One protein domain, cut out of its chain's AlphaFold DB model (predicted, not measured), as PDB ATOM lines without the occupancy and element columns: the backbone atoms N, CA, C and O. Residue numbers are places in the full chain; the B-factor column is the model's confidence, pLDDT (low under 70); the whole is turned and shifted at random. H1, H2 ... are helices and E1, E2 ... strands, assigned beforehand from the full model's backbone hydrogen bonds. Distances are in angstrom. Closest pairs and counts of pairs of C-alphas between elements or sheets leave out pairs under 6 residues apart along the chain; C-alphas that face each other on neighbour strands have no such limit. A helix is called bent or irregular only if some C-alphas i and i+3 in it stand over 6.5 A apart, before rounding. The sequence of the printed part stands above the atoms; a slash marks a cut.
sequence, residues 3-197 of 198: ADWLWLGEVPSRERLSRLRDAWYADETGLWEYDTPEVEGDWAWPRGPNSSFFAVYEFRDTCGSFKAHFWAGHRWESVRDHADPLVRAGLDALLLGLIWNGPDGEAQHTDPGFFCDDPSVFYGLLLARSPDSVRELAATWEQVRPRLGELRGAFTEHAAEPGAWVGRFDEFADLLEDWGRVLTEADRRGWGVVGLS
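What this domain is: This is residues 3 to 197 of the 198 residues of an uncharacterized protein of Streptomyces sp. 136MFCol5.1 (UniProt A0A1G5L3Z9). Four longer helices make a body in which H6a packs on both H5 and H7, while H6 turns sharply so that its second arm, H6b, packs on H4 at one end. At the other end lie the short helices H1, H2 and H3, and between them and the long helices sit two small two-stranded sheets, E1 with E2 and E3 with E4. The 195 printed residues hold seven named helices and four named strands, in the order H1 H2 E1 H3 E2 H4 H5 E3 H6 H7 E4; both sheets are antiparallel and the class is mostly helix. The whole is compact, with a radius of gyration of the C-alphas of 17.0 A, and spans 48 by 38 by 31 A.

How they stand to each other: H1, residues 5 to 9, touches H2, residues 16 to 25, closest at the C-alphas of Leu 8 and Arg 16, 5.4 A. H3, residues 48 to 52, touches no helix. E1, residues 42 to 44, and E2, residues 54 to 58, are antiparallel neighbours, with N 44 and O 56 at 2.8 A. H4, residues 67 to 82, and H5, residues 85 to 98, form a helical hairpin and only just touch, with 3 pairs of C-alphas within 8 A, the closest those of Arg 80 and Arg 88, 6.0 A. E3, residues 125 to 129, and E4, residues 192 to 196, are antiparallel neighbours, with N 126 and O 195 at 2.8 A. H6, residues 131 to 158, was assigned as one helix by its hydrogen bonds but is bent, C-alphas 146 and 149 being 7.4 A apart; its arms H6a, 131 to 146, and H6b, 149 to 158, are about perpendicular at 84 degrees. H6a touches H7, residues 169 to 189, closest at the C-alphas of Ala 138 and Leu 183, 5.2 A, at a steep tilt of 41 degrees, opposite ways. With residues 137 to 144 alone H6a touches H5, closest at the C-alphas of Leu 94 and Leu 137, 5.8 A. H6b touches residues 75 to 82 of H4, closest at the C-alphas of Val 79 and His 158, 5.7 A, about perpendicular at 89 degrees. E2 and H7 come closest at the C-alphas of Tyr 57 and Val 182, 7.1 A. Every O i to N i+4 pair is within hydrogen-bond range in H1, H2, H5 and H7, against 10 of 12 in H4, 11 of 12 in H6a, 4 of 6 in H6b and 0 of 1 in H3, where 2 of 2 O i to N i+3 pairs are.

Where its parts are: H1 begins at C-alpha 5 (337.205, 368.850, 283.239). From first to last C-alpha H4 measures 24.0 A, H5 19.8 A, H6a 23.6 A and H7 30.3 A. H7 ends at C-alpha 189 (329.567, 364.907, 289.000), and E4 at C-alpha 196 (342.691, 355.642, 277.180).

The domain as a whole: The C-alphas farthest apart, those of Glu 10 and Glu 157, are 49.5 A apart. The printed part has no cut. The links H2 to E1, 16 residues, and H5 to E3, 26 residues, are long. The mean pLDDT of the printed part is 93.3, and no printed residue is under 70.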
ATOM      1  N   ALA A   3     336.672 362.051 284.478       98.25
ATOM      2  CA  ALA A   3     337.622 363.044 284.969       98.25
ATOM      3  C   ALA A   3     336.986 364.429 285.123       98.25
ATOM      4  O   ALA A   3     336.117 364.829 284.344       98.25
ATOM      5  N   ASP A   4     337.468 365.180 286.106       98.25
ATOM      6  CA  ASP A   4     337.104 366.572 286.317       98.25
ATOM      7  C   ASP A   4     337.708 367.451 285.207       98.25
ATOM      8  O   ASP A   4     338.924 367.658 285.111       98.25
ATOM      9  N   TRP A   5     336.830 367.983 284.355       97.25
ATOM     10  CA  TRP A   5     337.205 368.850 283.239       97.25
ATOM     11  C   TRP A   5     337.795 370.186 283.695       97.25
ATOM     12  O   TRP A   5     338.619 370.754 282.977       97.25
ATOM     13  N   LEU A   6     337.408 370.695 284.869       97.38
ATOM     14  CA  LEU A   6     337.970 371.929 285.415       97.38
ATOM     15  C   LEU A   6     339.420 371.703 285.832       97.38
ATOM     16  O   LEU A   6     340.288 372.469 285.421       97.38
ATOM     17  N   TRP A   7     339.687 370.611 286.552       97.56
ATOM     18  CA  TRP A   7     341.038 370.216 286.963       97.56
ATOM     19  C   TRP A   7     341.968 369.976 285.766       97.56
ATOM     20  O   TRP A   7     343.109 370.441 285.761       97.56
ATOM     21  N   LEU A   8     341.486 369.296 284.720       97.12
ATOM     22  CA  LEU A   8     342.234 369.157 283.464       97.12
ATOM     23  C   LEU A   8     342.415 370.509 282.759       97.12
ATOM     24  O   LEU A   8     343.456 370.769 282.160       97.12
ATOM     25  N   GLY A   9     341.420 371.389 282.842       97.00
ATOM     26  CA  GLY A   9     341.426 372.717 282.239       97.00
ATOM     27  C   GLY A   9     342.497 373.665 282.786       97.00
ATOM     28  O   GLY A   9     342.870 374.601 282.077       97.00
ATOM     29  N   GLU A  10     343.025 373.408 283.988       97.62
ATOM     30  CA  GLU A  10     344.063 374.220 284.643       97.62
ATOM     31  C   GLU A  10     345.413 374.216 283.913       97.62
ATOM     32  O   GLU A  10     346.220 375.123 284.120       97.62
ATOM     33  N   VAL A  11     345.673 373.215 283.064       97.00
ATOM     34  CA  VAL A  11     346.893 373.132 282.244       97.00
ATOM     35  C   VAL A  11     346.588 373.348 280.758       97.00
ATOM     36  O   VAL A  11     345.448 373.139 280.313       97.00
ATOM     37  N   PRO A  12     347.586 373.771 279.954       95.19
ATOM     38  CA  PRO A  12     347.437 373.904 278.507       95.19
ATOM     39  C   PRO A  12     346.932 372.613 277.851       95.19
ATOM     40  O   PRO A  12     347.268 371.519 278.294       95.19
ATOM     41  N   SER A  13     346.182 372.722 276.749       92.94
ATOM     42  CA  SER A  13     345.547 371.574 276.066       92.94
ATOM     43  C   SER A  13     346.508 370.438 275.693       92.94
ATOM     44  O   SER A  13     346.113 369.274 275.694       92.94
ATOM     45  N   ARG A  14     347.781 370.759 275.425       92.12
ATOM     46  CA  ARG A  14     348.850 369.784 275.151       92.12
ATOM     47  C   ARG A  14     349.306 368.984 276.376       92.12
ATOM     48  O   ARG A  14     349.849 367.902 276.210       92.12
ATOM     49  N   GLU A  15     349.089 369.493 277.585       94.81
ATOM     50  CA  GLU A  15     349.543 368.880 278.841       94.81
ATOM     51  C   GLU A  15     348.433 368.088 279.548       94.81
ATOM     52  O   GLU A  15     348.720 367.270 280.417       94.81
ATOM     53  N   ARG A  16     347.162 368.283 279.167       95.12
ATOM     54  CA  ARG A  16     345.995 367.682 279.844       95.12
ATOM     55  C   ARG A  16     346.033 366.159 279.860       95.12
ATOM     56  O   ARG A  16     345.765 365.551 280.891       95.12
ATOM     57  N   LEU A  17     346.379 365.549 278.726       93.50
ATOM     58  CA  LEU A  17     346.447 364.093 278.618       93.50
ATOM     59  C   LEU A  17     347.604 363.518 279.445       93.50
ATOM     60  O   LEU A  17     347.410 362.518 280.129       93.50
ATOM     61  N   SER A  18     348.773 364.176 279.430       93.56
ATOM     62  CA  SER A  18     349.902 363.798 280.294       93.56
ATOM     63  C   SER A  18     349.505 363.900 281.756       93.56
ATOM     64  O   SER A  18     349.611 362.919 282.469       93.56
ATOM     65  N   ARG A  19     348.925 365.030 282.180       95.50
ATOM     66  CA  ARG A  19     348.462 365.234 283.558       95.50
ATOM     67  C   ARG A  19     347.507 364.134 284.022       95.50
ATOM     68  O   ARG A  19     347.640 363.660 285.146       95.50
ATOM     69  N   LEU A  20     346.559 363.722 283.174       95.44
ATOM     70  CA  LEU A  20     345.649 362.621 283.494       95.44
ATOM     71  C   LEU A  20     346.392 361.286 283.626       95.44
ATOM     72  O   LEU A  20     346.151 360.562 284.584       95.44
ATOM     73  N   ARG A  21     347.302 360.973 282.696       94.12
ATOM     74  CA  ARG A  21     348.109 359.742 282.733       94.12
ATOM     75  C   ARG A  21     349.043 359.697 283.935       94.12
ATOM     76  O   ARG A  21     349.067 358.695 284.637       94.12
ATOM     77  N   ASP A  22     349.751 360.784 284.203       94.50
ATOM     78  CA  ASP A  22     350.662 360.907 285.338       94.50
ATOM     79  C   ASP A  22     349.900 360.696 286.652       94.50
ATOM     80  O   ASP A  22     350.357 359.962 287.522       94.50
ATOM     81  N   ALA A  23     348.691 361.259 286.771       94.94
ATOM     82  CA  ALA A  23     347.824 361.010 287.918       94.94
ATOM     83  C   ALA A  23     347.298 359.567 287.959       94.94
ATOM     84  O   ALA A  23     347.206 359.000 289.042       94.94
ATOM     85  N   TRP A  24     346.962 358.971 286.812       93.69
ATOM     86  CA  TRP A  24     346.460 357.599 286.715       93.69
ATOM     87  C   TRP A  24     347.506 356.560 287.131       93.69
ATOM     88  O   TRP A  24     347.149 355.602 287.811       93.69
ATOM     89  N   TYR A  25     348.779 356.759 286.782       92.38
ATOM     90  CA  TYR A  25     349.886 355.851 287.113       92.38
ATOM     91  C   TYR A  25     350.645 356.213 288.396       92.38
ATOM     92  O   TYR A  25     351.579 355.507 288.763       92.38
ATOM     93  N   ALA A  26     350.269 357.288 289.090       93.25
ATOM     94  CA  ALA A  26     350.917 357.674 290.336       93.25
ATOM     95  C   ALA A  26     350.709 356.608 291.427       93.25
ATOM     96  O   ALA A  26     349.566 356.247 291.735       93.25
ATOM     97  N   ASP A  27     351.800 356.151 292.050       90.56
ATOM     98  CA  ASP A  27     351.796 355.124 293.106       90.56
ATOM     99  C   ASP A  27     350.853 355.497 294.264       90.56
ATOM    100  O   ASP A  27     350.156 354.654 294.840       90.56
ATOM    101  N   GLU A  28     350.751 356.793 294.576       91.25
ATOM    102  CA  GLU A  28     349.909 357.315 295.650       91.25
ATOM    103  C   GLU A  28     348.415 357.036 295.425       91.25
ATOM    104  O   GLU A  28     347.642 357.008 296.387       91.25
ATOM    105  N   THR A  29     347.992 356.779 294.182       91.06
ATOM    106  CA  THR A  29     346.600 356.427 293.877       91.06
ATOM    107  C   THR A  29     346.213 355.041 294.360       91.06
ATOM    108  O   THR A  29     345.039 354.819 294.644       91.06
ATOM    109  N   GLY A  30     347.165 354.114 294.475       90.81
ATOM    110  CA  GLY A  30     346.885 352.715 294.801       90.81
ATOM    111  C   GLY A  30     346.109 351.934 293.741       90.81
ATOM    112  O   GLY A  30     345.709 350.805 294.012       90.81
ATOM    113  N   LEU A  31     345.878 352.500 292.551       89.44
ATOM    114  CA  LEU A  31     345.121 351.822 291.491       89.44
ATOM    115  C   LEU A  31     345.849 350.584 290.952       89.44
ATOM    116  O   LEU A  31     345.202 349.658 290.481       89.44
ATOM    117  N   TRP A  32     347.177 350.566 291.064       88.25
ATOM    118  CA  TRP A  32     348.050 349.550 290.472       88.25
ATOM    119  C   TRP A  32     348.877 348.777 291.505       88.25
ATOM    120  O   TRP A  32     349.896 348.176 291.164       88.25
ATOM    121  N   GLU A  33     348.483 348.810 292.781       87.75
ATOM    122  CA  GLU A  33     349.123 347.960 293.787       87.75
ATOM    123  C   GLU A  33     348.811 346.487 293.508       87.75
ATOM    124  O   GLU A  33     347.698 346.131 293.137       87.75
ATOM    125  N   TYR A  34     349.799 345.617 293.725       75.62
ATOM    126  CA  TYR A  34     349.681 344.177 293.464       75.62
ATOM    127  C   TYR A  34     348.518 343.512 294.221       75.62
ATOM    128  O   TYR A  34     347.943 342.541 293.737       75.62
ATOM    129  N   ASP A  35     348.171 344.047 295.393       78.88
ATOM    130  CA  ASP A  35     347.099 343.530 296.247       78.88
ATOM    131  C   ASP A  35     345.752 344.246 296.028       78.88
ATOM    132  O   ASP A  35     344.792 343.980 296.758       78.88
ATOM    133  N   THR A  36     345.654 345.164 295.057       76.25
ATOM    134  CA  THR A  36     344.387 345.830 294.735       76.25
ATOM    135  C   THR A  36     343.444 344.816 294.088       76.25
ATOM    136  O   THR A  36     343.785 344.245 293.051       76.25
ATOM    137  N   PRO A  37     342.257 344.562 294.672       73.44
ATOM    138  CA  PRO A  37     341.293 343.648 294.076       73.44
ATOM    139  C   PRO A  37     340.876 344.143 292.691       73.44
ATOM    140  O   PRO A  37     340.544 345.320 292.538       73.44
ATOM    141  N   GLU A  38     340.830 343.240 291.713       75.38
ATOM    142  CA  GLU A  38     340.169 343.514 290.439       75.38
ATOM    143  C   GLU A  38     338.683 343.774 290.725       75.38
ATOM    144  O   GLU A  38     337.949 342.894 291.183       75.38
ATOM    145  N   VAL A  39     338.259 345.022 290.530       83.12
ATOM    146  CA  VAL A  39     336.847 345.399 290.544       83.12
ATOM    147  C   VAL A  39     336.344 345.273 289.120       83.12
ATOM    148  O   VAL A  39     336.962 345.816 288.220       83.12
ATOM    149  N   GLU A  40     335.258 344.544 288.904       88.06
ATOM    150  CA  GLU A  40     334.675 344.339 287.581       88.06
ATOM    151  C   GLU A  40     333.215 344.797 287.605       88.06
ATOM    152  O   GLU A  40     332.459 344.443 288.514       88.06
ATOM    153  N   GLY A  41     332.815 345.611 286.626       91.25
ATOM    154  CA  GLY A  41     331.497 346.248 286.617       91.25
ATOM    155  C   GLY A  41     331.315 347.281 287.728       91.25
ATOM    156  O   GLY A  41     330.186 347.507 288.178       91.25
ATOM    157  N   ASP A  42     332.413 347.877 288.201       94.31
ATOM    158  CA  ASP A  42     332.399 348.879 289.263       94.31
ATOM    159  C   ASP A  42     333.556 349.885 289.134       94.31
ATOM    160  O   ASP A  42     334.431 349.794 288.268       94.31
ATOM    161  N   TRP A  43     333.525 350.889 290.006       95.00
ATOM    162  CA  TRP A  43     334.473 351.986 290.056       95.00
ATOM    163  C   TRP A  43     335.692 351.674 290.922       95.00
ATOM    164  O   TRP A  43     335.576 351.381 292.112       95.00
ATOM    165  N   ALA A  44     336.875 351.911 290.366       93.88
ATOM    166  CA  ALA A  44     338.106 352.097 291.115       93.88
ATOM    167  C   ALA A  44     338.355 353.599 291.333       93.88
ATOM    168  O   ALA A  44     338.618 354.364 290.397       93.88
ATOM    169  N   TRP A  45     338.273 354.024 292.594       94.88
ATOM    170  CA  TRP A  45     338.577 355.393 293.005       94.88
ATOM    171  C   TRP A  45     340.033 355.485 293.473       94.88
ATOM    172  O   TRP A  45     340.426 354.722 294.357       94.88
ATOM    173  N   PRO A  46     340.838 356.423 292.941       94.62
ATOM    174  CA  PRO A  46     342.200 356.627 293.420       94.62
ATOM    175  C   PRO A  46     342.196 357.101 294.877       94.62
ATOM    176  O   PRO A  46     341.309 357.835 295.309       94.62
ATOM    177  N   ARG A  47     343.212 356.719 295.651       92.56
ATOM    178  CA  ARG A  47     343.397 357.186 297.030       92.56
ATOM    179  C   ARG A  47     343.834 358.655 297.074       92.56
ATOM    180  O   ARG A  47     344.362 359.221 296.116       92.56
ATOM    181  N   GLY A  48     343.631 359.276 298.236       91.69
ATOM    182  CA  GLY A  48     344.090 360.637 298.503       91.69
ATOM    183  C   GLY A  48     343.368 361.703 297.660       91.69
ATOM    184  O   GLY A  48     342.193 361.525 297.321       91.69
ATOM    185  N   PRO A  49     344.030 362.832 297.340       89.94
ATOM    186  CA  PRO A  49     343.387 363.967 296.671       89.94
ATOM    187  C   PRO A  49     342.920 363.639 295.248       89.94
ATOM    188  O   PRO A  49     341.950 364.228 294.776       89.94
ATOM    189  N   ASN A  50     343.539 362.651 294.594       91.94
ATOM    190  CA  ASN A  50     343.181 362.233 293.240       91.94
ATOM    191  C   ASN A  50     341.750 361.677 293.139       91.94
ATOM    192  O   ASN A  50     341.145 361.787 292.074       91.94
ATOM    193  N   SER A  51     341.163 361.180 294.243       94.00
ATOM    194  CA  SER A  51     339.746 360.748 294.312       94.00
ATOM    195  C   SER A  51     338.752 361.839 293.905       94.00
ATOM    196  O   SER A  51     337.611 361.554 293.538       94.00
ATOM    197  N   SER A  52     339.179 363.101 293.990       95.19
ATOM    198  CA  SER A  52     338.382 364.272 293.633       95.19
ATOM    199  C   SER A  52     338.547 364.690 292.173       95.19
ATOM    200  O   SER A  52     337.864 365.616 291.756       95.19
ATOM    201  N   PHE A  53     339.428 364.040 291.406       96.88
ATOM    202  CA  PHE A  53     339.774 364.463 290.046       96.88
ATOM    203  C   PHE A  53     339.463 363.424 288.977       96.88
ATOM    204  O   PHE A  53     339.198 363.808 287.840       96.88
ATOM    205  N   PHE A  54     339.491 362.130 289.296       97.94
ATOM    206  CA  PHE A  54     339.119 361.093 288.336       97.94
ATOM    207  C   PHE A  54     338.710 359.784 289.017       97.94
ATOM    208  O   PHE A  54     338.962 359.578 290.205       97.94
ATOM    209  N   ALA A  55     338.084 358.898 288.243       97.12
ATOM    210  CA  ALA A  55     337.831 357.510 288.616       97.12
ATOM    211  C   ALA A  55     337.836 356.594 287.399       97.12
ATOM    212  O   ALA A  55     337.424 356.983 286.301       97.12
ATOM    213  N   VAL A  56     338.278 355.359 287.604       95.50
ATOM    214  CA  VAL A  56     338.335 354.330 286.567       95.50
ATOM    215  C   VAL A  56     337.129 353.417 286.731       95.50
ATOM    216  O   VAL A  56     336.751 353.096 287.851       95.50
ATOM    217  N   TYR A  57     336.508 353.037 285.621       95.31
ATOM    218  CA  TYR A  57     335.455 352.028 285.607       95.31
ATOM    219  C   TYR A  57     335.983 350.840 284.823       95.31
ATOM    220  O   TYR A  57     336.454 351.035 283.698       95.31
ATOM    221  N   GLU A  58     335.908 349.658 285.416       93.06
ATOM    222  CA  GLU A  58     336.281 348.417 284.749       93.06
ATOM    223  C   GLU A  58     335.027 347.767 284.165       93.06
ATOM    224  O   GLU A  58     334.080 347.447 284.886       93.06
ATOM    225  N   PHE A  59     335.006 347.606 282.844       94.62
ATOM    226  CA  PHE A  59     333.862 347.043 282.131       94.62
ATOM    227  C   PHE A  59     333.851 345.519 282.248       94.62
ATOM    228  O   PHE A  59     334.886 344.868 282.069       94.62
ATOM    229  N   ARG A  60     332.663 344.955 282.475       93.19
ATOM    230  CA  ARG A  60     332.463 343.509 282.631       93.19
ATOM    231  C   ARG A  60     332.882 342.740 281.385       93.19
ATOM    232  O   ARG A  60     332.602 343.153 280.263       93.19
ATOM    233  N   ASP A  61     333.555 341.620 281.606       88.56
ATOM    234  CA  ASP A  61     334.054 340.668 280.623       88.56
ATOM    235  C   ASP A  61     334.974 341.302 279.558       88.56
ATOM    236  O   ASP A  61     335.123 340.775 278.452       88.56
ATOM    237  N   THR A  62     335.608 342.448 279.863       88.62
ATOM    238  CA  THR A  62     336.507 343.143 278.920       88.62
ATOM    239  C   THR A  62     337.993 342.990 279.231       88.62
ATOM    240  O   THR A  62     338.808 343.119 278.310       88.62
ATOM    241  N   CYS A  63     338.352 342.702 280.487       84.31
ATOM    242  CA  CYS A  63     339.737 342.652 280.975       84.31
ATOM    243  C   CYS A  63     340.540 343.906 280.567       84.31
ATOM    244  O   CYS A  63     341.623 343.798 279.986       84.31
ATOM    245  N   GLY A  64     339.950 345.091 280.737       82.94
ATOM    246  CA  GLY A  64     340.509 346.382 280.329       82.94
ATOM    247  C   GLY A  64     340.628 346.600 278.813       82.94
ATOM    248  O   GLY A  64     341.142 347.627 278.368       82.94
ATOM    249  N   SER A  65     340.181 345.658 277.974       87.50
ATOM    250  CA  SER A  65     340.373 345.738 276.527       87.50
ATOM    251  C   SER A  65     339.322 346.601 275.835       87.50
ATOM    252  O   SER A  65     338.121 346.320 275.843       87.50
ATOM    253  N   PHE A  66     339.784 347.575 275.047       89.25
ATOM    254  CA  PHE A  66     338.892 348.332 274.167       89.25
ATOM    255  C   PHE A  66     338.334 347.506 272.990       89.25
ATOM    256  O   PHE A  66     337.421 347.943 272.294       89.25
ATOM    257  N   LYS A  67     338.818 346.280 272.754       91.44
ATOM    258  CA  LYS A  67     338.315 345.435 271.655       91.44
ATOM    259  C   LYS A  67     336.828 345.108 271.792       91.44
ATOM    260  O   LYS A  67     336.140 345.082 270.775       91.44
ATOM    261  N   ALA A  68     336.329 344.900 273.013       93.56
ATOM    262  CA  ALA A  68     334.904 344.660 273.252       93.56
ATOM    263  C   ALA A  68     334.037 345.815 272.719       93.56
ATOM    264  O   ALA A  68     333.031 345.596 272.051       93.56
ATOM    265  N   HIS A  69     334.495 347.047 272.928       94.69
ATOM    266  CA  HIS A  69     333.842 348.283 272.509       94.69
ATOM    267  C   HIS A  69     333.773 348.405 270.987       94.69
ATOM    268  O   HIS A  69     332.710 348.636 270.415       94.69
ATOM    269  N   PHE A  70     334.900 348.155 270.324       92.44
ATOM    270  CA  PHE A  70     334.966 348.115 268.868       92.44
ATOM    271  C   PHE A  70     334.010 347.066 268.278       92.44
ATOM    272  O   PHE A  70     333.243 347.353 267.356       92.44
ATOM    273  N   TRP A  71     334.008 345.850 268.835       95.19
ATOM    274  CA  TRP A  71     333.123 344.786 268.365       95.19
ATOM    275  C   TRP A  71     331.652 345.085 268.636       95.19
ATOM    276  O   TRP A  71     330.833 344.821 267.762       95.19
ATOM    277  N   ALA A  72     331.301 345.710 269.760       96.50
ATOM    278  CA  ALA A  72     329.936 346.171 269.999       96.50
ATOM    279  C   ALA A  72     329.457 347.157 268.917       96.50
ATOM    280  O   ALA A  72     328.329 347.028 268.445       96.50
ATOM    281  N   GLY A  73     330.321 348.065 268.446       95.69
ATOM    282  CA  GLY A  73     330.024 348.925 267.293       95.69
ATOM    283  C   GLY A  73     329.743 348.130 266.008       95.69
ATOM    284  O   GLY A  73     328.777 348.411 265.303       95.69
ATOM    285  N   HIS A  74     330.522 347.082 265.732       95.00
ATOM    286  CA  HIS A  74     330.274 346.185 264.593       95.00
ATOM    287  C   HIS A  74     328.964 345.396 264.710       95.00
ATOM    288  O   HIS A  74     328.243 345.234 263.720       95.00
ATOM    289  N   ARG A  75     328.641 344.904 265.911       96.56
ATOM    290  CA  ARG A  75     327.364 344.224 266.170       96.56
ATOM    291  C   ARG A  75     326.197 345.178 265.973       96.56
ATOM    292  O   ARG A  75     325.200 344.783 265.374       96.56
ATOM    293  N   TRP A  76     326.348 346.427 266.417       97.56
ATOM    294  CA  TRP A  76     325.359 347.466 266.170       97.56
ATOM    295  C   TRP A  76     325.143 347.706 264.673       97.56
ATOM    296  O   TRP A  76     324.004 347.650 264.218       97.56
ATOM    297  N   GLU A  77     326.213 347.854 263.886       95.88
ATOM    298  CA  GLU A  77     326.107 348.019 262.426       95.88
ATOM    299  C   GLU A  77     325.326 346.872 261.767       95.88
ATOM    300  O   GLU A  77     324.521 347.096 260.869       95.88
ATOM    301  N   SER A  78     325.512 345.643 262.249       95.56
ATOM    302  CA  SER A  78     324.838 344.464 261.693       95.56
ATOM    303  C   SER A  78     323.345 344.391 262.039       95.56
ATOM    304  O   SER A  78     322.580 343.767 261.310       95.56
ATOM    305  N   VAL A  79     322.907 345.017 263.138       97.00
ATOM    306  CA  VAL A  79     321.512 344.944 263.610       97.00
ATOM    307  C   VAL A  79     320.713 346.235 263.386       97.00
ATOM    308  O   VAL A  79     319.484 346.189 263.379       97.00
ATOM    309  N   ARG A  80     321.363 347.388 263.174       96.12
ATOM    310  CA  ARG A  80     320.712 348.717 263.164       96.12
ATOM    311  C   ARG A  80     319.565 348.862 262.167       96.12
ATOM    312  O   ARG A  80     318.570 349.514 262.477       96.12
ATOM    313  N   ASP A  81     319.663 348.246 260.987       97.12
ATOM    314  CA  ASP A  81     318.614 348.311 259.958       97.12
ATOM    315  C   ASP A  81     317.394 347.433 260.277       97.12
ATOM    316  O   ASP A  81     316.346 347.570 259.643       97.12
ATOM    317  N   HIS A  82     317.505 346.592 261.304       97.00
ATOM    318  CA  HIS A  82     316.457 345.699 261.796       97.00
ATOM    319  C   HIS A  82     315.856 346.161 263.133       97.00
ATOM    320  O   HIS A  82     314.911 345.550 263.633       97.00
ATOM    321  N   ALA A  83     316.392 347.231 263.724       96.62
ATOM    322  CA  ALA A  83     315.889 347.818 264.957       96.62
ATOM    323  C   ALA A  83     314.649 348.695 264.710       96.62
ATOM    324  O   ALA A  83     314.507 349.324 263.659       96.62
ATOM    325  N   ASP A  84     313.775 348.795 265.718       95.75
ATOM    326  CA  ASP A  84     312.706 349.797 265.721       95.75
ATOM    327  C   ASP A  84     313.301 351.206 265.514       95.75
ATOM    328  O   ASP A  84     314.307 351.526 266.156       95.75
ATOM    329  N   PRO A  85     312.711 352.074 264.667       95.38
ATOM    330  CA  PRO A  85     313.316 353.356 264.303       95.38
ATOM    331  C   PRO A  85     313.672 354.261 265.485       95.38
ATOM    332  O   PRO A  85     314.660 354.991 265.421       95.38
ATOM    333  N   LEU A  86     312.892 354.220 266.567       92.94
ATOM    334  CA  LEU A  86     313.167 355.029 267.754       92.94
ATOM    335  C   LEU A  86     314.317 354.443 268.582       92.94
ATOM    336  O   LEU A  86     315.148 355.201 269.077       92.94
ATOM    337  N   VAL A  87     314.398 353.112 268.705       95.44
ATOM    338  CA  VAL A  87     315.540 352.442 269.356       95.44
ATOM    339  C   VAL A  87     316.811 352.681 268.552       95.44
ATOM    340  O   VAL A  87     317.844 353.028 269.122       95.44
ATOM    341  N   ARG A  88     316.714 352.570 267.224       97.00
ATOM    342  CA  ARG A  88     317.802 352.867 266.297       97.00
ATOM    343  C   ARG A  88     318.316 354.285 266.462       97.00
ATOM    344  O   ARG A  88     319.506 354.450 266.658       97.00
ATOM    345  N   ALA A  89     317.445 355.290 266.415       96.50
ATOM    346  CA  ALA A  89     317.874 356.681 266.537       96.50
ATOM    347  C   ALA A  89     318.595 356.950 267.872       96.50
ATOM    348  O   ALA A  89     319.621 357.628 267.890       96.50
ATOM    349  N   GLY A  90     318.086 356.387 268.976       96.75
ATOM    350  CA  GLY A  90     318.710 356.514 270.294       96.75
ATOM    351  C   GLY A  90     320.072 355.820 270.383       96.75
ATOM    352  O   GLY A  90     321.033 356.422 270.855       96.75
ATOM    353  N   LEU A  91     320.180 354.576 269.903       97.38
ATOM    354  CA  LEU A  91     321.453 353.849 269.902       97.38
ATOM    355  C   LEU A  91     322.459 354.404 268.897       97.38
ATOM    356  O   LEU A  91     323.641 354.437 269.218       97.38
ATOM    357  N   ASP A  92     322.015 354.889 267.737       97.06
ATOM    358  CA  ASP A  92     322.878 355.579 266.779       97.06
ATOM    359  C   ASP A  92     323.529 356.788 267.466       97.06
ATOM    360  O   ASP A  92     324.750 356.903 267.465       97.06
ATOM    361  N   ALA A  93     322.744 357.647 268.129       95.88
ATOM    362  CA  ALA A  93     323.274 358.806 268.848       95.88
ATOM    363  C   ALA A  93     324.215 358.410 270.002       95.88
ATOM    364  O   ALA A  93     325.315 358.955 270.121       95.88
ATOM    365  N   LEU A  94     323.806 357.438 270.826       97.12
ATOM    366  CA  LEU A  94     324.589 356.976 271.972       97.12
ATOM    367  C   LEU A  94     325.932 356.378 271.537       97.12
ATOM    368  O   LEU A  94     326.984 356.759 272.048       97.12
ATOM    369  N   LEU A  95     325.912 355.440 270.589       97.06
ATOM    370  CA  LEU A  95     327.097 354.690 270.189       97.06
ATOM    371  C   LEU A  95     328.029 355.519 269.309       97.06
ATOM    372  O   LEU A  95     329.241 355.385 269.465       97.06
ATOM    373  N   LEU A  96     327.510 356.418 268.466       95.31
ATOM    374  CA  LEU A  96     328.330 357.398 267.738       95.31
ATOM    375  C   LEU A  96     329.105 358.296 268.718       95.31
ATOM    376  O   LEU A  96     330.276 358.625 268.515       95.31
ATOM    377  N   GLY A  97     328.464 358.623 269.842       94.31
ATOM    378  CA  GLY A  97     329.073 359.313 270.967       94.31
ATOM    379  C   GLY A  97     330.227 358.551 271.623       94.31
ATOM    380  O   GLY A  97     331.123 359.184 272.172       94.31
ATOM    381  N   LEU A  98     330.260 357.223 271.552       95.31
ATOM    382  CA  LEU A  98     331.132 356.418 272.409       95.31
ATOM    383  C   LEU A  98     332.144 355.566 271.638       95.31
ATOM    384  O   LEU A  98     333.338 355.659 271.908       95.31
ATOM    385  N   ILE A  99     331.668 354.692 270.749       93.25
ATOM    386  CA  ILE A  99     332.431 353.519 270.281       93.25
ATOM    387  C   ILE A  99     332.148 353.102 268.828       93.25
ATOM    388  O   ILE A  99     332.848 352.243 268.295       93.25
ATOM    389  N   TRP A 100     331.109 353.647 268.189       94.50
ATOM    390  CA  TRP A 100     330.707 353.277 266.831       94.50
ATOM    391  C   TRP A 100     331.134 354.336 265.817       94.50
ATOM    392  O   TRP A 100     330.702 355.483 265.896       94.50
ATOM    393  N   ASN A 101     331.903 353.922 264.808       89.69
ATOM    394  CA  ASN A 101     332.449 354.806 263.770       89.69
ATOM    395  C   ASN A 101     331.388 355.429 262.838       89.69
ATOM    396  O   ASN A 101     331.728 356.207 261.947       89.69
ATOM    397  N   GLY A 102     330.108 355.105 263.031       87.56
ATOM    398  CA  GLY A 102     329.021 355.558 262.177       87.56
ATOM    399  C   GLY A 102     328.992 354.840 260.822       87.56
ATOM    400  O   GLY A 102     329.901 354.073 260.495       87.56
ATOM    401  N   PRO A 103     327.962 355.110 260.004       82.81
ATOM    402  CA  PRO A 103     327.775 354.444 258.715       82.81
ATOM    403  C   PRO A 103     328.881 354.777 257.700       82.81
ATOM    404  O   PRO A 103     329.191 353.955 256.843       82.81
ATOM    405  N   ASP A 104     329.484 355.964 257.812       85.12
ATOM    406  CA  ASP A 104     330.553 356.423 256.919       85.12
ATOM    407  C   ASP A 104     331.959 356.080 257.447       85.12
ATOM    408  O   ASP A 104     332.939 356.261 256.732       85.12
ATOM    409  N   GLY A 105     332.071 355.569 258.681       81.94
ATOM    410  CA  GLY A 105     333.345 355.168 259.289       81.94
ATOM    411  C   GLY A 105     334.204 356.308 259.856       81.94
ATOM    412  O   GLY A 105     335.340 356.061 260.244       81.94
ATOM    413  N   GLU A 106     333.675 357.531 259.920       79.38
ATOM    414  CA  GLU A 106     334.423 358.766 260.218       79.38
ATOM    415  C   GLU A 106     333.974 359.449 261.530       79.38
ATOM    416  O   GLU A 106     334.150 360.657 261.707       79.38
ATOM    417  N   ALA A 107     333.330 358.724 262.454       83.69
ATOM    418  CA  ALA A 107     332.840 359.335 263.690       83.69
ATOM    419  C   ALA A 107     333.975 359.887 264.565       83.69
ATOM    420  O   ALA A 107     334.963 359.215 264.863       83.69
ATOM    421  N   GLN A 108     333.785 361.113 265.056       83.75
ATOM    422  CA  GLN A 108     334.694 361.720 266.016       83.75
ATOM    423  C   GLN A 108     334.252 361.378 267.445       83.75
ATOM    424  O   GLN A 108     333.236 361.877 267.938       83.75
ATOM    425  N   HIS A 109     335.039 360.546 268.130       88.31
ATOM    426  CA  HIS A 109     334.796 360.140 269.523       88.31
ATOM    427  C   HIS A 109     335.321 361.130 270.576       88.31
ATOM    428  O   HIS A 109     335.143 360.932 271.778       88.31
ATOM    429  N   THR A 110     335.946 362.213 270.118       90.88
ATOM    430  CA  THR A 110     336.543 363.249 270.958       90.88
ATOM    431  C   THR A 110     335.907 364.592 270.657       90.88
ATOM    432  O   THR A 110     335.910 365.035 269.510       90.88
ATOM    433  N   ASP A 111     335.392 365.260 271.684       90.31
ATOM    434  CA  ASP A 111     334.903 366.626 271.545       90.31
ATOM    435  C   ASP A 111     336.066 367.568 271.191       90.31
ATOM    436  O   ASP A 111     337.133 367.507 271.819       90.31
ATOM    437  N   PRO A 112     335.885 368.453 270.199       86.94
ATOM    438  CA  PRO A 112     336.962 369.295 269.708       86.94
ATOM    439  C   PRO A 112     337.384 370.354 270.734       86.94
ATOM    440  O   PRO A 112     336.581 370.863 271.517       86.94
ATOM    441  N   GLY A 113     338.658 370.747 270.685       85.62
ATOM    442  CA  GLY A 113     339.162 371.951 271.355       85.62
ATOM    443  C   GLY A 113     339.454 371.831 272.855       85.62
ATOM    444  O   GLY A 113     339.959 372.792 273.441       85.62
ATOM    445  N   PHE A 114     339.186 370.684 273.490       90.81
ATOM    446  CA  PHE A 114     339.585 370.457 274.884       90.81
ATOM    447  C   PHE A 114     340.970 369.816 274.994       90.81
ATOM    448  O   PHE A 114     341.893 370.403 275.565       90.81
ATOM    449  N   PHE A 115     341.146 368.627 274.432       90.00
ATOM    450  CA  PHE A 115     342.485 368.118 274.162       90.00
ATOM    451  C   PHE A 115     343.030 368.833 272.918       90.00
ATOM    452  O   PHE A 115     342.279 369.463 272.175       90.00
ATOM    453  N   CYS A 116     344.348 368.854 272.739       85.38
ATOM    454  CA  CYS A 116     344.909 369.398 271.503       85.38
ATOM    455  C   CYS A 116     344.605 368.433 270.323       85.38
ATOM    456  O   CYS A 116     344.159 367.311 270.535       85.38
ATOM    457  N   ASP A 117     344.769 368.887 269.079       80.62
ATOM    458  CA  ASP A 117     344.424 368.085 267.888       80.62
ATOM    459  C   ASP A 117     345.655 367.488 267.170       80.62
ATOM    460  O   ASP A 117     345.525 366.748 266.204       80.62
ATOM    461  N   ASP A 118     346.870 367.821 267.620       81.62
ATOM    462  CA  ASP A 118     348.160 367.296 267.130       81.62
ATOM    463  C   ASP A 118     348.367 365.788 267.416       81.62
ATOM    464  O   ASP A 118     348.731 365.421 268.536       81.62
ATOM    465  N   PRO A 119     348.272 364.889 266.423       74.81
ATOM    466  CA  PRO A 119     348.317 363.440 266.648       74.81
ATOM    467  C   PRO A 119     349.548 362.922 267.413       74.81
ATOM    468  O   PRO A 119     349.485 361.847 268.006       74.81
ATOM    469  N   SER A 120     350.657 363.674 267.447       74.06
ATOM    470  CA  SER A 120     351.848 363.325 268.237       74.06
ATOM    471  C   SER A 120     351.662 363.452 269.757       74.06
ATOM    472  O   SER A 120     352.445 362.886 270.518       74.06
ATOM    473  N   VAL A 121     350.624 364.165 270.204       75.19
ATOM    474  CA  VAL A 121     350.314 364.444 271.616       75.19
ATOM    475  C   VAL A 121     349.115 363.616 272.121       75.19
ATOM    476  O   VAL A 121     349.023 363.374 273.321       75.19
ATOM    477  N   PHE A 122     348.239 363.114 271.235       77.69
ATOM    478  CA  PHE A 122     347.014 362.350 271.588       77.69
ATOM    479  C   PHE A 122     347.162 360.830 271.497       77.69
ATOM    480  O   PHE A 122     346.155 360.123 271.504       77.69
ATOM    481  N   TYR A 123     348.387 360.302 271.395       82.00
ATOM    482  CA  TYR A 123     348.608 358.857 271.298       82.00
ATOM    483  C   TYR A 123     347.894 358.108 272.436       82.00
ATOM    484  O   TYR A 123     348.103 358.422 273.609       82.00
ATOM    485  N   GLY A 124     347.068 357.121 272.079       85.75
ATOM    486  CA  GLY A 124     346.281 356.302 273.004       85.75
ATOM    487  C   GLY A 124     345.039 356.982 273.593       85.75
ATOM    488  O   GLY A 124     344.442 356.439 274.512       85.75
ATOM    489  N   LEU A 125     344.616 358.152 273.103       90.81
ATOM    490  CA  LEU A 125     343.285 358.688 273.406       90.81
ATOM    491  C   LEU A 125     342.247 358.019 272.492       90.81
ATOM    492  O   LEU A 125     342.283 358.200 271.278       90.81
ATOM    493  N   LEU A 126     341.329 357.252 273.079       91.19
ATOM    494  CA  LEU A 126     340.306 356.487 272.357       91.19
ATOM    495  C   LEU A 126     338.984 357.250 272.233       91.19
ATOM    496  O   LEU A 126     338.334 357.197 271.195       91.19
ATOM    497  N   LEU A 127     338.590 357.965 273.291       93.81
ATOM    498  CA  LEU A 127     337.447 358.878 273.287       93.81
ATOM    499  C   LEU A 127     337.615 359.960 274.357       93.81
ATOM    500  O   LEU A 127     338.271 359.736 275.379       93.81
ATOM    501  N   ALA A 128     336.977 361.109 274.154       95.81
ATOM    502  CA  ALA A 128     336.875 362.158 275.162       95.81
ATOM    503  C   ALA A 128     335.576 362.952 275.001       95.81
ATOM    504  O   ALA A 128     335.394 363.663 274.018       95.81
ATOM    505  N   ARG A 129     334.694 362.876 275.997       97.62
ATOM    506  CA  ARG A 129     333.432 363.620 276.030       97.62
ATOM    507  C   ARG A 129     333.420 364.612 277.171       97.62
ATOM    508  O   ARG A 129     333.676 364.254 278.317       97.62
ATOM    509  N   SER A 130     333.120 365.854 276.830       97.69
ATOM    510  CA  SER A 130     332.919 366.962 277.749       97.69
ATOM    511  C   SER A 130     331.716 366.716 278.663       97.69
ATOM    512  O   SER A 130     330.837 365.925 278.319       97.69
ATOM    513  N   PRO A 131     331.623 367.417 279.806       98.31
ATOM    514  CA  PRO A 131     330.465 367.318 280.691       98.31
ATOM    515  C   PRO A 131     329.122 367.592 279.997       98.31
ATOM    516  O   PRO A 131     328.121 366.966 280.333       98.31
ATOM    517  N   ASP A 132     329.083 368.501 279.019       98.00
ATOM    518  CA  ASP A 132     327.851 368.793 278.281       98.00
ATOM    519  C   ASP A 132     327.474 367.642 277.337       98.00
ATOM    520  O   ASP A 132     326.327 367.196 277.358       98.00
ATOM    521  N   SER A 133     328.431 367.076 276.597       97.69
ATOM    522  CA  SER A 133     328.173 365.895 275.762       97.69
ATOM    523  C   SER A 133     327.839 364.653 276.590       97.69
ATOM    524  O   SER A 133     326.978 363.868 276.205       97.69
ATOM    525  N   VAL A 134     328.458 364.484 277.760       98.56
ATOM    526  CA  VAL A 134     328.100 363.427 278.716       98.56
ATOM    527  C   VAL A 134     326.650 363.566 279.169       98.56
ATOM    528  O   VAL A 134     325.939 362.566 279.179       98.56
ATOM    529  N   ARG A 135     326.184 364.780 279.487       98.50
ATOM    530  CA  ARG A 135     324.785 365.030 279.872       98.50
ATOM    531  C   ARG A 135     323.812 364.625 278.765       98.50
ATOM    532  O   ARG A 135     322.793 363.993 279.034       98.50
ATOM    533  N   GLU A 136     324.124 364.969 277.517       98.31
ATOM    534  CA  GLU A 136     323.313 364.590 276.353       98.31
ATOM    535  C   GLU A 136     323.278 363.067 276.148       98.31
ATOM    536  O   GLU A 136     322.208 362.485 275.932       98.31
ATOM    537  N   LEU A 137     324.428 362.400 276.278       98.50
ATOM    538  CA  LEU A 137     324.535 360.945 276.167       98.50
ATOM    539  C   LEU A 137     323.830 360.226 277.324       98.50
ATOM    540  O   LEU A 137     323.141 359.238 277.086       98.50
ATOM    541  N   ALA A 138     323.932 360.733 278.554       98.56
ATOM    542  CA  ALA A 138     323.224 360.201 279.717       98.56
ATOM    543  C   ALA A 138     321.700 360.315 279.541       98.56
ATOM    544  O   ALA A 138     320.972 359.347 279.756       98.56
ATOM    545  N   ALA A 139     321.209 361.460 279.057       98.19
ATOM    546  CA  ALA A 139     319.792 361.631 278.741       98.19
ATOM    547  C   ALA A 139     319.327 360.681 277.621       98.19
ATOM    548  O   ALA A 139     318.227 360.131 277.692       98.19
ATOM    549  N   THR A 140     320.167 360.464 276.606       98.12
ATOM    550  CA  THR A 140     319.899 359.506 275.522       98.12
ATOM    551  C   THR A 140     319.841 358.072 276.052       98.12
ATOM    552  O   THR A 140     318.929 357.318 275.708       98.12
ATOM    553  N   TRP A 141     320.772 357.708 276.937       98.06
ATOM    554  CA  TRP A 141     320.803 356.407 277.596       98.06
ATOM    555  C   TRP A 141     319.513 356.127 278.377       98.06
ATOM    556  O   TRP A 141     318.884 355.091 278.165       98.06
ATOM    557  N   GLU A 142     319.054 357.068 279.204       97.69
ATOM    558  CA  GLU A 142     317.819 356.907 279.987       97.69
ATOM    559  C   GLU A 142     316.570 356.707 279.111       97.69
ATOM    560  O   GLU A 142     315.633 356.008 279.499       97.69
ATOM    561  N   GLN A 143     316.557 357.273 277.902       96.12
ATOM    562  CA  GLN A 143     315.460 357.084 276.952       96.12
ATOM    563  C   GLN A 143     315.492 355.708 276.276       96.12
ATOM    564  O   GLN A 143     314.437 355.112 276.044       96.12
ATOM    565  N   VAL A 144     316.682 355.202 275.934       96.12
ATOM    566  CA  VAL A 144     316.832 353.968 275.146       96.12
ATOM    567  C   VAL A 144     316.899 352.707 276.008       96.12
ATOM    568  O   VAL A 144     316.395 351.660 275.598       96.12
ATOM    569  N   ARG A 145     317.450 352.798 277.224       96.81
ATOM    570  CA  ARG A 145     317.657 351.669 278.140       96.81
ATOM    571  C   ARG A 145     316.413 350.790 278.340       96.81
ATOM    572  O   ARG A 145     316.539 349.574 278.188       96.81
ATOM    573  N   PRO A 146     315.201 351.328 278.607       97.19
ATOM    574  CA  PRO A 146     314.014 350.495 278.829       97.19
ATOM    575  C   PRO A 146     313.621 349.644 277.615       97.19
ATOM    576  O   PRO A 146     312.887 348.666 277.755       97.19
ATOM    577  N   ARG A 147     314.095 350.025 276.427       96.00
ATOM    578  CA  ARG A 147     313.752 349.420 275.140       96.00
ATOM    579  C   ARG A 147     314.842 348.509 274.596       96.00
ATOM    580  O   ARG A 147     314.633 347.851 273.583       96.00
ATOM    581  N   LEU A 148     315.990 348.417 275.270       95.94
ATOM    582  CA  LEU A 148     317.134 347.641 274.796       95.94
ATOM    583  C   LEU A 148     316.771 346.169 274.543       95.94
ATOM    584  O   LEU A 148     317.201 345.578 273.555       95.94
ATOM    585  N   GLY A 149     315.907 345.597 275.387       96.12
ATOM    586  CA  GLY A 149     315.420 344.222 275.248       96.12
ATOM    587  C   GLY A 149     314.649 343.939 273.952       96.12
ATOM    588  O   GLY A 149     314.614 342.786 273.520       96.12
ATOM    589  N   GLU A 150     314.085 344.963 273.299       95.62
ATOM    590  CA  GLU A 150     313.390 344.834 272.007       95.62
ATOM    591  C   GLU A 150     314.341 344.349 270.897       95.62
ATOM    592  O   GLU A 150     313.912 343.678 269.961       95.62
ATOM    593  N   LEU A 151     315.649 344.605 271.029       96.94
ATOM    594  CA  LEU A 151     316.658 344.209 270.043       96.94
ATOM    595  C   LEU A 151     317.045 342.736 270.108       96.94
ATOM    596  O   LEU A 151     317.696 342.252 269.186       96.94
ATOM    597  N   ARG A 152     316.670 342.002 271.163       97.62
ATOM    598  CA  ARG A 152     317.156 340.631 271.383       97.62
ATOM    599  C   ARG A 152     316.903 339.718 270.180       97.62
ATOM    600  O   ARG A 152     317.787 338.945 269.812       97.62
ATOM    601  N   GLY A 153     315.716 339.812 269.577       97.56
ATOM    602  CA  GLY A 153     315.354 339.032 268.390       97.56
ATOM    603  C   GLY A 153     316.251 339.357 267.196       97.56
ATOM    604  O   GLY A 153     316.951 338.477 266.703       97.56
ATOM    605  N   ALA A 154     316.298 340.634 266.809       97.25
ATOM    606  CA  ALA A 154     317.108 341.107 265.688       97.25
ATOM    607  C   ALA A 154     318.610 340.836 265.895       97.25
ATOM    608  O   ALA A 154     319.299 340.407 264.976       97.25
ATOM    609  N   PHE A 155     319.123 341.015 267.115       98.19
ATOM    610  CA  PHE A 155     320.524 340.735 267.431       98.19
ATOM    611  C   PHE A 155     320.847 339.249 267.252       98.19
ATOM    612  O   PHE A 155     321.862 338.905 266.653       98.19
ATOM    613  N   THR A 156     319.976 338.365 267.748       97.56
ATOM    614  CA  THR A 156     320.153 336.908 267.623       97.56
ATOM    615  C   THR A 156     320.170 336.460 266.164       97.56
ATOM    616  O   THR A 156     320.909 335.546 265.815       97.56
ATOM    617  N   GLU A 157     319.371 337.102 265.315       97.62
ATOM    618  CA  GLU A 157     319.276 336.765 263.895       97.62
ATOM    619  C   GLU A 157     320.434 337.333 263.062       97.62
ATOM    620  O   GLU A 157     320.951 336.639 262.187       97.62
ATOM    621  N   HIS A 158     320.851 338.574 263.330       97.50
ATOM    622  CA  HIS A 158     321.711 339.328 262.411       97.50
ATOM    623  C   HIS A 158     323.134 339.580 262.918       97.50
ATOM    624  O   HIS A 158     324.026 339.823 262.110       97.50
ATOM    625  N   ALA A 159     323.367 339.533 264.231       96.38
ATOM    626  CA  ALA A 159     324.646 339.929 264.825       96.38
ATOM    627  C   ALA A 159     325.307 338.837 265.679       96.38
ATOM    628  O   ALA A 159     326.516 338.912 265.917       96.38
ATOM    629  N   ALA A 160     324.543 337.842 266.144       95.50
ATOM    630  CA  ALA A 160     325.041 336.830 267.064       95.50
ATOM    631  C   ALA A 160     326.146 335.962 266.449       95.50
ATOM    632  O   ALA A 160     326.000 335.378 265.378       95.50
ATOM    633  N   GLU A 161     327.241 335.830 267.190       95.31
ATOM    634  CA  GLU A 161     328.410 335.048 266.805       95.31
ATOM    635  C   GLU A 161     329.031 334.429 268.067       95.31
ATOM    636  O   GLU A 161     329.915 335.019 268.692       95.31
ATOM    637  N   PRO A 162     328.532 333.262 268.515       91.12
ATOM    638  CA  PRO A 162     328.975 332.654 269.763       91.12
ATOM    639  C   PRO A 162     330.490 332.418 269.799       91.12
ATOM    640  O   PRO A 162     331.055 331.819 268.887       91.12
ATOM    641  N   GLY A 163     331.139 332.855 270.882       87.69
ATOM    642  CA  GLY A 163     332.590 332.738 271.070       87.69
ATOM    643  C   GLY A 163     333.408 333.891 270.479       87.69
ATOM    644  O   GLY A 163     334.612 333.952 270.724       87.69
ATOM    645  N   ALA A 164     332.781 334.813 269.742       91.50
ATOM    646  CA  ALA A 164     333.392 336.086 269.374       91.50
ATOM    647  C   ALA A 164     333.179 337.143 270.470       91.50
ATOM    648  O   ALA A 164     332.327 336.996 271.344       91.50
ATOM    649  N   TRP A 165     333.941 338.239 270.398       91.31
ATOM    650  CA  TRP A 165     333.729 339.408 271.252       91.31
ATOM    651  C   TRP A 165     332.326 339.968 271.053       91.31
ATOM    652  O   TRP A 165     331.918 340.224 269.913       91.31
ATOM    653  N   VAL A 166     331.622 340.174 272.170       93.81
ATOM    654  CA  VAL A 166     330.247 340.688 272.181       93.81
ATOM    655  C   VAL A 166     329.379 339.866 271.212       93.81
ATOM    656  O   VAL A 166     328.681 340.381 270.343       93.81
ATOM    657  N   GLY A 167     329.526 338.544 271.279       94.75
ATOM    658  CA  GLY A 167     328.917 337.580 270.369       94.75
ATOM    659  C   GLY A 167     327.469 337.255 270.725       94.75
ATOM    660  O   GLY A 167     326.737 336.708 269.898       94.75
ATOM    661  N   ARG A 168     327.031 337.589 271.942       97.00
ATOM    662  CA  ARG A 168     325.649 337.407 272.407       97.00
ATOM    663  C   ARG A 168     325.004 338.742 272.756       97.00
ATOM    664  O   ARG A 168     325.670 339.670 273.200       97.00
ATOM    665  N   PHE A 169     323.676 338.797 272.641       97.44
ATOM    666  CA  PHE A 169     322.914 339.989 273.016       97.44
ATOM    667  C   PHE A 169     323.143 340.394 274.480       97.44
ATOM    668  O   PHE A 169     323.223 341.580 274.761       97.44
ATOM    669  N   ASP A 170     323.266 339.433 275.401       96.81
ATOM    670  CA  ASP A 170     323.487 339.755 276.818       96.81
ATOM    671  C   ASP A 170     324.834 340.460 277.029       96.81
ATOM    672  O   ASP A 170     324.881 341.450 277.739       96.81
ATOM    673  N   GLU A 171     325.891 340.041 276.323       96.44
ATOM    674  CA  GLU A 171     327.213 340.692 276.375       96.44
ATOM    675  C   GLU A 171     327.151 342.121 275.816       96.44
ATOM    676  O   GLU A 171     327.755 343.041 276.360       96.44
ATOM    677  N   PHE A 172     326.383 342.326 274.740       97.25
ATOM    678  CA  PHE A 172     326.135 343.660 274.192       97.25
ATOM    679  C   PHE A 172     325.363 344.533 275.185       97.25
ATOM    680  O   PHE A 172     325.748 345.670 275.447       97.25
ATOM    681  N   ALA A 173     324.285 344.000 275.758       97.69
ATOM    682  CA  ALA A 173     323.449 344.724 276.701       97.69
ATOM    683  C   ALA A 173     324.197 345.062 277.997       97.69
ATOM    684  O   ALA A 173     324.057 346.173 278.499       97.69
ATOM    685  N   ASP A 174     325.021 344.144 278.501       97.06
ATOM    686  CA  ASP A 174     325.845 344.358 279.686       97.06
ATOM    687  C   ASP A 174     326.874 345.471 279.465       97.06
ATOM    688  O   ASP A 174     326.987 346.367 280.305       97.06
ATOM    689  N   LEU A 175     327.539 345.489 278.306       97.38
ATOM    690  CA  LEU A 175     328.452 346.572 277.946       97.38
ATOM    691  C   LEU A 175     327.732 347.930 277.864       97.38
ATOM    692  O   LEU A 175     328.264 348.950 278.302       97.38
ATOM    693  N   LEU A 176     326.518 347.962 277.311       97.88
ATOM    694  CA  LEU A 176     325.718 349.187 277.224       97.88
ATOM    695  C   LEU A 176     325.240 349.663 278.604       97.88
ATOM    696  O   LEU A 176     325.268 350.860 278.875       97.88
ATOM    697  N   GLU A 177     324.852 348.749 279.492       98.06
ATOM    698  CA  GLU A 177     324.514 349.072 280.884       98.06
ATOM    699  C   GLU A 177     325.728 349.621 281.650       98.06
ATOM    700  O   GLU A 177     325.590 350.567 282.427       98.06
ATOM    701  N   ASP A 178     326.925 349.091 281.397       98.06
ATOM    702  CA  ASP A 178     328.172 349.623 281.952       98.06
ATOM    703  C   ASP A 178     328.455 351.046 281.450       98.06
ATOM    704  O   ASP A 178     328.737 351.942 282.250       98.06
ATOM    705  N   TRP A 179     328.275 351.308 280.153       98.19
ATOM    706  CA  TRP A 179     328.328 352.674 279.623       98.19
ATOM    707  C   TRP A 179     327.290 353.588 280.265       98.19
ATOM    708  O   TRP A 179     327.602 354.727 280.614       98.19
ATOM    709  N   GLY A 180     326.076 353.084 280.474       98.25
ATOM    710  CA  GLY A 180     325.022 353.780 281.194       98.25
ATOM    711  C   GLY A 180     325.443 354.210 282.598       98.25
ATOM    712  O   GLY A 180     325.226 355.360 282.989       98.25
ATOM    713  N   ARG A 181     326.107 353.319 283.345       98.38
ATOM    714  CA  ARG A 181     326.669 353.616 284.674       98.38
ATOM    715  C   ARG A 181     327.755 354.684 284.601       98.38
ATOM    716  O   ARG A 181     327.731 355.616 285.404       98.38
ATOM    717  N   VAL A 182     328.661 354.580 283.627       98.56
ATOM    718  CA  VAL A 182     329.729 355.564 283.396       98.56
ATOM    719  C   VAL A 182     329.157 356.951 283.115       98.56
ATOM    720  O   VAL A 182     329.551 357.917 283.765       98.56
ATOM    721  N   LEU A 183     328.203 357.047 282.188       98.75
ATOM    722  CA  LEU A 183     327.564 358.307 281.806       98.75
ATOM    723  C   LEU A 183     326.775 358.924 282.962       98.75
ATOM    724  O   LEU A 183     326.894 360.119 283.212       98.75
ATOM    725  N   THR A 184     326.018 358.107 283.696       98.44
ATOM    726  CA  THR A 184     325.212 358.572 284.833       98.44
ATOM    727  C   THR A 184     326.091 359.139 285.947       98.44
ATOM    728  O   THR A 184     325.802 360.207 286.484       98.44
ATOM    729  N   GLU A 185     327.180 358.451 286.304       98.69
ATOM    730  CA  GLU A 185     328.088 358.929 287.351       98.69
ATOM    731  C   GLU A 185     328.880 360.166 286.904       98.69
ATOM    732  O   GLU A 185     329.091 361.080 287.706       98.69
ATOM    733  N   ALA A 186     329.281 360.227 285.631       98.62
ATOM    734  CA  ALA A 186     329.939 361.395 285.058       98.62
ATOM    735  C   ALA A 186     329.019 362.629 285.078       98.62
ATOM    736  O   ALA A 186     329.420 363.675 285.593       98.62
ATOM    737  N   ASP A 187     327.772 362.496 284.612       98.62
ATOM    738  CA  ASP A 187     326.779 363.579 284.617       98.62
ATOM    739  C   ASP A 187     326.477 364.054 286.043       98.62
ATOM    740  O   ASP A 187     326.543 365.249 286.338       98.62
ATOM    741  N   ARG A 188     326.280 363.116 286.981       98.44
ATOM    742  CA  ARG A 188     326.053 363.423 288.403       98.44
ATOM    743  C   ARG A 188     327.160 364.294 289.009       98.44
ATOM    744  O   ARG A 188     326.895 365.069 289.931       98.44
ATOM    745  N   ARG A 189     328.397 364.147 288.535       98.00
ATOM    746  CA  ARG A 189     329.567 364.907 289.000       98.00
ATOM    747  C   ARG A 189     329.858 366.158 288.174       98.00
ATOM    748  O   ARG A 189     330.690 366.959 288.592       98.00
ATOM    749  N   GLY A 190     329.203 366.336 287.029       98.25
ATOM    750  CA  GLY A 190     329.583 367.350 286.045       98.25
ATOM    751  C   GLY A 190     330.970 367.091 285.447       98.25
ATOM    752  O   GLY A 190     331.700 368.033 285.143       98.25
ATOM    753  N   TRP A 191     331.361 365.822 285.339       98.56
ATOM    754  CA  TRP A 191     332.655 365.378 284.826       98.56
ATOM    755  C   TRP A 191     332.536 364.900 283.381       98.56
ATOM    756  O   TRP A 191     331.451 364.568 282.906       98.56
ATOM    757  N   GLY A 192     333.664 364.871 282.677       98.38
ATOM    758  CA  GLY A 192     333.732 364.284 281.345       98.38
ATOM    759  C   GLY A 192     334.177 362.823 281.382       98.38
ATOM    760  O   GLY A 192     334.651 362.316 282.402       98.38
ATOM    761  N   VAL A 193     334.043 362.145 280.247       98.31
ATOM    762  CA  VAL A 193     334.468 360.754 280.040       98.31
ATOM    763  C   VAL A 193     335.731 360.746 279.192       98.31
ATOM    764  O   VAL A 193     335.792 361.427 278.173       98.31
ATOM    765  N   VAL A 194     336.720 359.943 279.580       96.56
ATOM    766  CA  VAL A 194     337.947 359.716 278.804       96.56
ATOM    767  C   VAL A 194     338.190 358.214 278.671       96.56
ATOM    768  O   VAL A 194     338.131 357.475 279.658       96.56
ATOM    769  N   GLY A 195     338.460 357.750 277.455       94.06
ATOM    770  CA  GLY A 195     338.934 356.399 277.164       94.06
ATOM    771  C   GLY A 195     340.398 356.449 276.755       94.06
ATOM    772  O   GLY A 195     340.739 357.190 275.836       94.06
ATOM    773  N   LEU A 196     341.252 355.681 277.432       90.56
ATOM    774  CA  LEU A 196     342.691 355.642 277.180       90.56
ATOM    775  C   LEU A 196     343.141 354.217 276.855       90.56
ATOM    776  O   LEU A 196     342.654 353.266 277.460       90.56
ATOM    777  N   SER A 197     344.092 354.097 275.934       85.62
ATOM    778  CA  SER A 197     344.951 352.932 275.765       85.62
ATOM    779  C   SER A 197     346.389 353.274 276.147       85.62
ATOM    780  O   SER A 197     346.802 354.444 276.140       85.62
TER     781      SER A 197